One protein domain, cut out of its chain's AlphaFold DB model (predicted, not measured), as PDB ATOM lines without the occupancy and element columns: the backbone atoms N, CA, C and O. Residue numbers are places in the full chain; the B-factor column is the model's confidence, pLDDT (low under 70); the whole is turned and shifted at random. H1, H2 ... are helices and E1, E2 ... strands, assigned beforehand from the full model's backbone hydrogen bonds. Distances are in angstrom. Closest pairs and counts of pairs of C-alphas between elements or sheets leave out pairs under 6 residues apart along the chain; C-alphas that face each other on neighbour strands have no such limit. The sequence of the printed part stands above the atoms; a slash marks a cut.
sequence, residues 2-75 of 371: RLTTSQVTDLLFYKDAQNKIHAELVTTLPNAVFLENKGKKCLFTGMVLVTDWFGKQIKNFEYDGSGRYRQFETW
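What this domain is: This is residues 2 to 75 of the 371 residues of an uncharacterized protein of Chitinophaga sp. MD30 (UniProt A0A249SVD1). One strongly twisted sheet of five antiparallel strands makes the body, a curled ribbon with no named helix over either of its faces. The short helix H1 sits beside the strands at the sheet's level, and the small helix H2 lies at one end of the long axis, where the chain passes from E2 to E3; the turn from E1 to E2 makes the other end. The printed part has 74 residues with two named helices and five named strands, in the order H1, E1, E2, H2, E3, E4, E5, and the sheet's order is E1, E2, E3, E4, E5. The class is mostly strand. The whole is elongated, 40 by 26 by 25 A, and only just loose, close to compact, with a radius of gyration of the C-alphas of 13.8 A.

Where its parts are: H1 is residues 5 to 8, with C-alpha 5 at (65.376, 16.742, -24.967). E1, residues 9 to 15, is 19.6 A long. E2, residues 21 to 30, is the longest strand at 28.2 A and begins with C-alpha 21 at (63.869, -1.518, -9.497). H2 is residues 32 to 36. E3, residues 45 to 52, is 23.0 A long, and E4, residues 57 to 64, is 21.3 A long. E5, residues 69 to 72, ends with C-alpha 72 at (84.218, 11.158, -14.295).

How they stand to each other: From edge to edge of the sheet the strands' lines turn by 85 degrees and the way across it turns by 79 degrees. E1, an edge strand, forms a hairpin with E2, at 150 degrees between their directions; N 12 and O 24 are 2.8 A apart, within hydrogen-bond range. E2 and E3 are antiparallel at 152 degrees, with N 27 and O 49 at 2.8 A. E3, E4 and E5 form a meander, each strand the antiparallel neighbour of the one before. E3 and E4 stand at 169 degrees, with N 48 and O 61 at 2.8 A; E4 and the edge strand E5 stand at 145 degrees, with N 62 and O 70 at 2.9 A. E1 is apart from E4 and E5. H1 is at the sheet's level, at a height of 1.2 A; its closest C-alphas to E2 are those of Val 8 and Thr 28, 5.0 A apart. H2 only grazes the sheet, with its residues 32 to 35; the C-alphas of Phe 34 and Thr 45, its closest to E3, are 5.3 A apart. In H2 every O i to N i+4 pair is within hydrogen-bond range; H1 is too short for such a pair.

The domain as a whole: The two C-alphas farthest apart are those of Gln 18 and Glu 36, at 41.7 A. The printed part has no cut. No link is long; that from H2 to E3, 8 residues, is short and the others are tight. The mean pLDDT of the printed part is 79.1, and residues 2 to 7, 38 to 42 and 74 to 75 are under 70.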
ATOM      1  N   ARG A   2      69.311  21.456 -34.049       45.75
ATOM      2  CA  ARG A   2      68.765  21.478 -32.685       45.75
ATOM      3  C   ARG A   2      68.265  20.067 -32.372       45.75
ATOM      4  O   ARG A   2      67.494  19.533 -33.161       45.75
ATOM      5  N   LEU A   3      68.766  19.459 -31.300       48.09
ATOM      6  CA  LEU A   3      68.259  18.191 -30.771       48.09
ATOM      7  C   LEU A   3      67.265  18.530 -29.661       48.09
ATOM      8  O   LEU A   3      67.569  19.380 -28.823       48.09
ATOM      9  N   THR A   4      66.077  17.931 -29.676       53.41
ATOM     10  CA  THR A   4      65.115  18.090 -28.575       53.41
ATOM     11  C   THR A   4      65.528  17.209 -27.400       53.41
ATOM     12  O   THR A   4      66.165  16.180 -27.604       53.41
ATOM     13  N   THR A   5      65.144  17.564 -26.173       53.66
ATOM     14  CA  THR A   5      65.376  16.742 -24.967       53.66
ATOM     15  C   THR A   5      64.853  15.313 -25.140       53.66
ATOM     16  O   THR A   5      65.550  14.358 -24.824       53.66
ATOM     17  N   SER A   6      63.695  15.143 -25.782       50.88
ATOM     18  CA  SER A   6      63.129  13.826 -26.116       50.88
ATOM     19  C   SER A   6      63.943  12.992 -27.116       50.88
ATOM     20  O   SER A   6      63.715  11.795 -27.228       50.88
ATOM     21  N   GLN A   7      64.860  13.604 -27.870       61.78
ATOM     22  CA  GLN A   7      65.736  12.906 -28.821       61.78
ATOM     23  C   GLN A   7      67.066  12.481 -28.200       61.78
ATOM     24  O   GLN A   7      67.823  11.749 -28.836       61.78
ATOM     25  N   VAL A   8      67.379  12.992 -27.010       82.00
ATOM     26  CA  VAL A   8      68.661  12.764 -26.343       82.00
ATOM     27  C   VAL A   8      68.515  12.117 -24.977       82.00
ATOM     28  O   VAL A   8      69.508  11.603 -24.471       82.00
ATOM     29  N   THR A   9      67.318  12.125 -24.388       85.25
ATOM     30  CA  THR A   9      67.061  11.592 -23.053       85.25
ATOM     31  C   THR A   9      66.153  10.371 -23.108       85.25
ATOM     32  O   THR A   9      64.999  10.464 -23.519       85.25
ATOM     33  N   ASP A  10      66.669   9.253 -22.609       81.31
ATOM     34  CA  ASP A  10      65.943   8.001 -22.441       81.31
ATOM     35  C   ASP A  10      65.613   7.764 -20.963       81.31
ATOM     36  O   ASP A  10      66.417   8.045 -20.072       81.31
ATOM     37  N   LEU A  11      64.431   7.204 -20.697       84.69
ATOM     38  CA  LEU A  11      64.049   6.719 -19.372       84.69
ATOM     39  C   LEU A  11      64.307   5.215 -19.293       84.69
ATOM     40  O   LEU A  11      63.672   4.427 -19.997       84.69
ATOM     41  N   LEU A  12      65.219   4.817 -18.411       77.31
ATOM     42  CA  LEU A  12      65.601   3.428 -18.218       77.31
ATOM     43  C   LEU A  12      64.975   2.868 -16.938       77.31
ATOM     44  O   LEU A  12      65.211   3.374 -15.841       77.31
ATOM     45  N   PHE A  13      64.235   1.767 -17.085       79.06
ATOM     46  CA  PHE A  13      63.773   0.944 -15.970       79.06
ATOM     47  C   PHE A  13      64.490  -0.397 -15.989       79.06
ATOM     48  O   PHE A  13      64.413  -1.133 -16.974       79.06
ATOM     49  N   TYR A  14      65.158  -0.749 -14.895       81.25
ATOM     50  CA  TYR A  14      65.823  -2.045 -14.787       81.25
ATOM     51  C   TYR A  14      65.846  -2.557 -13.352       81.25
ATOM     52  O   TYR A  14      65.687  -1.799 -12.396       81.25
ATOM     53  N   LYS A  15      66.027  -3.872 -13.204       82.62
ATOM     54  CA  LYS A  15      66.298  -4.506 -11.913       82.62
ATOM     55  C   LYS A  15      67.793  -4.719 -11.770       82.62
ATOM     56  O   LYS A  15      68.429  -5.211 -12.700       82.62
ATOM     57  N   ASP A  16      68.343  -4.355 -10.623       84.69
ATOM     58  CA  ASP A  16      69.726  -4.696 -10.301       84.69
ATOM     59  C   ASP A  16      69.869  -6.160  -9.848       84.69
ATOM     60  O   ASP A  16      68.902  -6.925  -9.777       84.69
ATOM     61  N   ALA A  17      71.101  -6.551  -9.515       84.50
ATOM     62  CA  ALA A  17      71.423  -7.887  -9.017       84.50
ATOM     63  C   ALA A  17      70.731  -8.230  -7.679       84.50
ATOM     64  O   ALA A  17      70.694  -9.394  -7.289       84.50
ATOM     65  N   GLN A  18      70.174  -7.237  -6.981       90.44
ATOM     66  CA  GLN A  18      69.435  -7.374  -5.729       90.44
ATOM     67  C   GLN A  18      67.910  -7.326  -5.941       90.44
ATOM     68  O   GLN A  18      67.160  -7.265  -4.968       90.44
ATOM     69  N   ASN A  19      67.433  -7.381  -7.191       82.12
ATOM     70  CA  ASN A  19      66.025  -7.243  -7.578       82.12
ATOM     71  C   ASN A  19      65.386  -5.883  -7.241       82.12
ATOM     72  O   ASN A  19      64.157  -5.759  -7.297       82.12
ATOM     73  N   LYS A  20      66.174  -4.847  -6.938       81.88
ATOM     74  CA  LYS A  20      65.649  -3.492  -6.756       81.88
ATOM     75  C   LYS A  20      65.400  -2.864  -8.123       81.88
ATOM     76  O   LYS A  20      66.253  -2.920  -9.004       81.88
ATOM     77  N   ILE A  21      64.217  -2.274  -8.292       78.00
ATOM     78  CA  ILE A  21      63.869  -1.518  -9.497       78.00
ATOM     79  C   ILE A  21      64.527  -0.140  -9.418       78.00
ATOM     80  O   ILE A  21      64.375   0.566  -8.419       78.00
ATOM     81  N   HIS A  22      65.222   0.231 -10.486       80.31
ATOM     82  CA  HIS A  22      65.782   1.557 -10.710       80.31
ATOM     83  C   HIS A  22      65.011   2.255 -11.824       80.31
ATOM     84  O   HIS A  22      64.555   1.608 -12.768       80.31
ATOM     85  N   ALA A  23      64.874   3.570 -11.683       85.44
ATOM     86  CA  ALA A  23      64.377   4.471 -12.708       85.44
ATOM     87  C   ALA A  23      65.423   5.575 -12.875       85.44
ATOM     88  O   ALA A  23      65.645   6.363 -11.952       85.44
ATOM     89  N   GLU A  24      66.090   5.586 -14.023       87.12
ATOM     90  CA  GLU A  24      67.179   6.514 -14.325       87.12
ATOM     91  C   GLU A  24      66.889   7.246 -15.635       87.12
ATOM     92  O   GLU A  24      66.378   6.660 -16.591       87.12
ATOM     93  N   LEU A  25      67.230   8.529 -15.681       85.62
ATOM     94  CA  LEU A  25      67.227   9.322 -16.902       85.62
ATOM     95  C   LEU A  25      68.638   9.314 -17.483       85.62
ATOM     96  O   LEU A  25      69.599   9.701 -16.814       85.62
ATOM     97  N   VAL A  26      68.757   8.884 -18.734       89.56
ATOM     98  CA  VAL A  26      70.019   8.800 -19.469       89.56
ATOM     99  C   VAL A  26      69.998   9.846 -20.568       89.56
ATOM    100  O   VAL A  26      69.262   9.707 -21.533       89.56
ATOM    101  N   THR A  27      70.798  10.900 -20.433       89.44
ATOM    102  CA  THR A  27      70.862  11.999 -21.404       89.44
ATOM    103  C   THR A  27      72.165  11.963 -22.191       89.44
ATOM    104  O   THR A  27      73.250  12.036 -21.620       89.44
ATOM    105  N   THR A  28      72.063  11.876 -23.514       88.88
ATOM    106  CA  THR A  28      73.175  11.762 -24.461       88.88
ATOM    107  C   THR A  28      73.431  13.092 -25.171       88.88
ATOM    108  O   THR A  28      72.622  13.600 -25.936       88.88
ATOM    109  N   LEU A  29      74.591  13.692 -24.937       88.25
ATOM    110  CA  LEU A  29      74.970  14.979 -25.511       88.25
ATOM    111  C   LEU A  29      76.054  14.755 -26.573       88.25
ATOM    112  O   LEU A  29      77.233  14.648 -26.220       88.25
ATOM    113  N   PRO A  30      75.692  14.645 -27.865       87.25
ATOM    114  CA  PRO A  30      76.680  14.466 -28.919       87.25
ATOM    115  C   PRO A  30      77.559  15.707 -29.057       87.25
ATOM    116  O   PRO A  30      77.079  16.838 -28.967       87.25
ATOM    117  N   ASN A  31      78.848  15.500 -29.320       82.94
ATOM    118  CA  ASN A  31      79.774  16.597 -29.594       82.94
ATOM    119  C   ASN A  31      79.812  16.946 -31.099       82.94
ATOM    120  O   ASN A  31      79.145  16.316 -31.924       82.94
ATOM    121  N   ALA A  32      80.610  17.953 -31.468       83.56
ATOM    122  CA  ALA A  32      80.760  18.384 -32.862       83.56
ATOM    123  C   ALA A  32      81.196  17.234 -33.790       83.56
ATOM    124  O   ALA A  32      80.638  17.081 -34.873       83.56
ATOM    125  N   VAL A  33      82.094  16.356 -33.325       80.81
ATOM    126  CA  VAL A  33      82.604  15.213 -34.100       80.81
ATOM    127  C   VAL A  33      81.480  14.242 -34.474       80.81
ATOM    128  O   VAL A  33      81.428  13.780 -35.616       80.81
ATOM    129  N   PHE A  34      80.552  13.952 -33.556       83.44
ATOM    130  CA  PHE A  34      79.389  13.107 -33.851       83.44
ATOM    131  C   PHE A  34      78.451  13.766 -34.865       83.44
ATOM    132  O   PHE A  34      77.947  13.110 -35.778       83.44
ATOM    133  N   LEU A  35      78.206  15.069 -34.702       83.31
ATOM    134  CA  LEU A  35      77.270  15.820 -35.535       83.31
ATOM    135  C   LEU A  35      77.785  16.010 -36.968       83.31
ATOM    136  O   LEU A  35      76.997  15.916 -37.908       83.31
ATOM    137  N   GLU A  36      79.089  16.219 -37.135       81.12
ATOM    138  CA  GLU A  36      79.755  16.394 -38.433       81.12
ATOM    139  C   GLU A  36      79.866  15.085 -39.234       81.12
ATOM    140  O   GLU A  36      79.944  15.115 -40.460       81.12
ATOM    141  N   ASN A  37      79.817  13.924 -38.568       73.31
ATOM    142  CA  ASN A  37      79.959  12.606 -39.200       73.31
ATOM    143  C   ASN A  37      78.634  11.838 -39.380       73.31
ATOM    144  O   ASN A  37      78.647  10.627 -39.639       73.31
ATOM    145  N   LYS A  38      77.480  12.515 -39.278       59.38
ATOM    146  CA  LYS A  38      76.163  11.886 -39.477       59.38
ATOM    147  C   LYS A  38      76.060  11.211 -40.855       59.38
ATOM    148  O   LYS A  38      76.257  11.846 -41.884       59.38
ATOM    149  N   GLY A  39      75.726   9.917 -40.866       56.09
ATOM    150  CA  GLY A  39      75.537   9.110 -42.084       56.09
ATOM    151  C   GLY A  39      76.661   8.110 -42.385       56.09
ATOM    152  O   GLY A  39      76.489   7.234 -43.230       56.09
ATOM    153  N   LYS A  40      77.785   8.174 -41.665       55.81
ATOM    154  CA  LYS A  40      78.798   7.105 -41.639       55.81
ATOM    155  C   LYS A  40      78.523   6.186 -40.441       55.81
ATOM    156  O   LYS A  40      77.944   6.632 -39.453       55.81
ATOM    157  N   LYS A  41      78.923   4.905 -40.502       58.31
ATOM    158  CA  LYS A  41      78.899   3.975 -39.346       58.31
ATOM    159  C   LYS A  41      79.937   4.412 -38.298       58.31
ATOM    160  O   LYS A  41      80.938   3.736 -38.089       58.31
ATOM    161  N   CYS A  42      79.738   5.575 -37.695       59.66
ATOM    162  CA  CYS A  42      80.591   6.115 -36.651       59.66
ATOM    163  C   CYS A  42      79.982   5.772 -35.291       59.66
ATOM    164  O   CYS A  42      78.776   5.907 -35.088       59.66
ATOM    165  N   LEU A  43      80.825   5.300 -34.372       74.75
ATOM    166  CA  LEU A  43      80.440   5.107 -32.978       74.75
ATOM    167  C   LEU A  43      80.163   6.473 -32.331       74.75
ATOM    168  O   LEU A  43      80.660   7.507 -32.784       74.75
ATOM    169  N   PHE A  44      79.351   6.475 -31.275       82.56
ATOM    170  CA  PHE A  44      78.985   7.697 -30.564       82.56
ATOM    171  C   PHE A  44      80.219   8.425 -30.000       82.56
ATOM    172  O   PHE A  44      81.111   7.798 -29.428       82.56
ATOM    173  N   THR A  45      80.245   9.752 -30.159       83.62
ATOM    174  CA  THR A  45      81.201  10.667 -29.513       83.62
ATOM    175  C   THR A  45      80.423  11.744 -28.769       83.62
ATOM    176  O   THR A  45      79.479  12.327 -29.307       83.62
ATOM    177  N   GLY A  46      80.799  12.017 -27.523       87.81
ATOM    178  CA  GLY A  46      80.075  12.966 -26.680       87.81
ATOM    179  C   GLY A  46      79.894  12.473 -25.254       87.81
ATOM    180  O   GLY A  46      80.569  11.547 -24.812       87.81
ATOM    181  N   MET A  47      78.985  13.111 -24.528       92.50
ATOM    182  CA  MET A  47      78.746  12.836 -23.114       92.50
ATOM    183  C   MET A  47      77.473  12.024 -22.900       92.50
ATOM    184  O   MET A  47      76.503  12.169 -23.639       92.50
ATOM    185  N   VAL A  48      77.461  11.204 -21.853       89.81
ATOM    186  CA  VAL A  48      76.267  10.522 -21.347       89.81
ATOM    187  C   VAL A  48      76.132  10.839 -19.866       89.81
ATOM    188  O   VAL A  48      77.030  10.541 -19.079       89.81
ATOM    189  N   LEU A  49      75.016  11.456 -19.503       92.31
ATOM    190  CA  LEU A  49      74.672  11.848 -18.143       92.31
ATOM    191  C   LEU A  49      73.598  10.902 -17.621       92.31
ATOM    192  O   LEU A  49      72.591  10.694 -18.293       92.31
ATOM    193  N   VAL A  50      73.800  10.348 -16.431       90.12
ATOM    194  CA  VAL A  50      72.826   9.472 -15.773       90.12
ATOM    195  C   VAL A  50      72.377  10.134 -14.483       90.12
ATOM    196  O   VAL A  50      73.200  10.375 -13.593       90.12
ATOM    197  N   THR A  51      71.084  10.420 -14.373       89.38
ATOM    198  CA  THR A  51      70.460  10.992 -13.174       89.38
ATOM    199  C   THR A  51      69.352  10.083 -12.660       89.38
ATOM    200  O   THR A  51      68.734   9.350 -13.431       89.38
ATOM    201  N   ASP A  52      69.061  10.142 -11.365       87.25
ATOM    202  CA  ASP A  52      67.851   9.523 -10.834       87.25
ATOM    203  C   ASP A  52      66.597  10.316 -11.245       87.25
ATOM    204  O   ASP A  52      66.667  11.386 -11.857       87.25
ATOM    205  N   TRP A  53      65.432   9.780 -10.886       80.56
ATOM    206  CA  TRP A  53      64.134  10.408 -11.139       80.56
ATOM    207  C   TRP A  53      63.974  11.806 -10.510       80.56
ATOM    208  O   TRP A  53      63.144  12.595 -10.956       80.56
ATOM    209  N   PHE A  54      64.759  12.131  -9.482       79.50
ATOM    210  CA  PHE A  54      64.738  13.424  -8.795       79.50
ATOM    211  C   PHE A  54      65.798  14.395  -9.336       79.50
ATOM    212  O   PHE A  54      65.978  15.479  -8.780       79.50
ATOM    213  N   GLY A  55      66.503  14.026 -10.411       78.38
ATOM    214  CA  GLY A  55      67.543  14.843 -11.029       78.38
ATOM    215  C   GLY A  55      68.897  14.773 -10.322       78.38
ATOM    216  O   GLY A  55      69.807  15.522 -10.675       78.38
ATOM    217  N   LYS A  56      69.082  13.875  -9.346       84.62
ATOM    218  CA  LYS A  56      70.389  13.671  -8.716       84.62
ATOM    219  C   LYS A  56      71.298  12.914  -9.672       84.62
ATOM    220  O   LYS A  56      70.992  11.809 -10.111       84.62
ATOM    221  N   GLN A  57      72.458  13.490  -9.946       84.56
ATOM    222  CA  GLN A  57      73.462  12.891 -10.812       84.56
ATOM    223  C   GLN A  57      74.069  11.630 -10.182       84.56
ATOM    224  O   GLN A  57      74.535  11.650  -9.041       84.56
ATOM    225  N   ILE A  58      74.052  10.533 -10.940       87.19
ATOM    226  CA  ILE A  58      74.551   9.214 -10.537       87.19
ATOM    227  C   ILE A  58      75.900   8.945 -11.208       87.19
ATOM    228  O   ILE A  58      76.856   8.561 -10.535       87.19
ATOM    229  N   LYS A  59      75.988   9.121 -12.536       89.81
ATOM    230  CA  LYS A  59      77.188   8.813 -13.334       89.81
ATOM    231  C   LYS A  59      77.313   9.739 -14.532       89.81
ATOM    232  O   LYS A  59      76.309  10.191 -15.076       89.81
ATOM    233  N   ASN A  60      78.551   9.932 -14.982       90.44
ATOM    234  CA  ASN A  60      78.851  10.631 -16.221       90.44
ATOM    235  C   ASN A  60      79.899   9.886 -17.019       90.44
ATOM    236  O   ASN A  60      80.909   9.448 -16.464       90.44
ATOM    237  N   PHE A  61      79.678   9.805 -18.321       90.50
ATOM    238  CA  PHE A  61      80.594   9.190 -19.261       90.50
ATOM    239  C   PHE A  61      80.916  10.162 -20.385       90.50
ATOM    240  O   PHE A  61      80.065  10.940 -20.809       90.50
ATOM    241  N   GLU A  62      82.130  10.078 -20.906       90.44
ATOM    242  CA  GLU A  62      82.522  10.731 -22.148       90.44
ATOM    243  C   GLU A  62      83.120   9.698 -23.097       90.44
ATOM    244  O   GLU A  62      84.049   8.980 -22.725       90.44
ATOM    245  N   TYR A  63      82.571   9.626 -24.307       86.25
ATOM    246  CA  TYR A  63      82.925   8.669 -25.349       86.25
ATOM    247  C   TYR A  63      83.800   9.319 -26.420       86.25
ATOM    248  O   TYR A  63      83.472  10.389 -26.941       86.25
ATOM    249  N   ASP A  64      84.883   8.631 -26.787       81.62
ATOM    250  CA  ASP A  64      85.905   9.125 -27.721       81.62
ATOM    251  C   ASP A  64      85.668   8.726 -29.189       81.62
ATOM    252  O   ASP A  64      86.420   9.134 -30.071       81.62
ATOM    253  N   GLY A  65      84.623   7.938 -29.471       77.00
ATOM    254  CA  GLY A  65      84.292   7.490 -30.831       77.00
ATOM    255  C   GLY A  65      85.039   6.253 -31.302       77.00
ATOM    256  O   GLY A  65      84.749   5.753 -32.386       77.00
ATOM    257  N   SER A  66      85.941   5.703 -30.487       75.38
ATOM    258  CA  SER A  66      86.526   4.378 -30.703       75.38
ATOM    259  C   SER A  66      85.794   3.287 -29.908       75.38
ATOM    260  O   SER A  66      86.292   2.168 -29.795       75.38
ATOM    261  N   GLY A  67      84.651   3.621 -29.299       72.38
ATOM    262  CA  GLY A  67      83.916   2.750 -28.378       72.38
ATOM    263  C   GLY A  67      84.484   2.725 -26.957       72.38
ATOM    264  O   GLY A  67      83.975   1.985 -26.117       72.38
ATOM    265  N   ARG A  68      85.516   3.528 -26.666       79.50
ATOM    266  CA  ARG A  68      86.027   3.712 -25.305       79.50
ATOM    267  C   ARG A  68      85.296   4.869 -24.641       79.50
ATOM    268  O   ARG A  68      84.804   5.783 -25.305       79.50
ATOM    269  N   TYR A  69      85.259   4.826 -23.316       89.56
ATOM    270  CA  TYR A  69      84.710   5.900 -22.509       89.56
ATOM    271  C   TYR A  69      85.590   6.175 -21.293       89.56
ATOM    272  O   TYR A  69      86.279   5.282 -20.796       89.56
ATOM    273  N   ARG A  70      85.527   7.408 -20.787       90.25
ATOM    274  CA  ARG A  70      85.989   7.754 -19.440       90.25
ATOM    275  C   ARG A  70      84.795   8.081 -18.558       90.25
ATOM    276  O   ARG A  70      83.912   8.825 -18.974       90.25
ATOM    277  N   GLN A  71      84.769   7.517 -17.355       90.06
ATOM    278  CA  GLN A  71      83.832   7.933 -16.318       90.06
ATOM    279  C   GLN A  71      84.484   9.046 -15.498       90.06
ATOM    280  O   GLN A  71      85.661   8.934 -15.155       90.06
ATOM    281  N   PHE A  72      83.741  10.103 -15.187       84.44
ATOM    282  CA  PHE A  72      84.218  11.158 -14.295       84.44
ATOM    283  C   PHE A  72      83.258  11.353 -13.124       84.44
ATOM    284  O   PHE A  72      82.039  11.207 -13.258       84.44
ATOM    285  N   GLU A  73      83.838  11.629 -11.957       76.56
ATOM    286  CA  GLU A  73      83.090  11.816 -10.720       76.56
ATOM    287  C   GLU A  73      82.291  13.119 -10.752       76.56
ATOM    288  O   GLU A  73      82.665  14.109 -11.391       76.56
ATOM    289  N   THR A  74      81.157  13.104 -10.062       62.03
ATOM    290  CA  THR A  74      80.395  14.308  -9.761       62.03
ATOM    291  C   THR A  74      81.262  15.200  -8.880       62.03
ATOM    292  O   THR A  74      81.777  14.748  -7.861       62.03
ATOM    293  N   TRP A  75      81.487  16.447  -9.300       51.22
ATOM    294  CA  TRP A  75      82.367  17.375  -8.588       51.22
ATOM    295  C   TRP A  75      81.880  17.581  -7.147       51.22
ATOM    296  O   TRP A  75      80.961  18.352  -6.885       51.22
TER     297      TRP A  75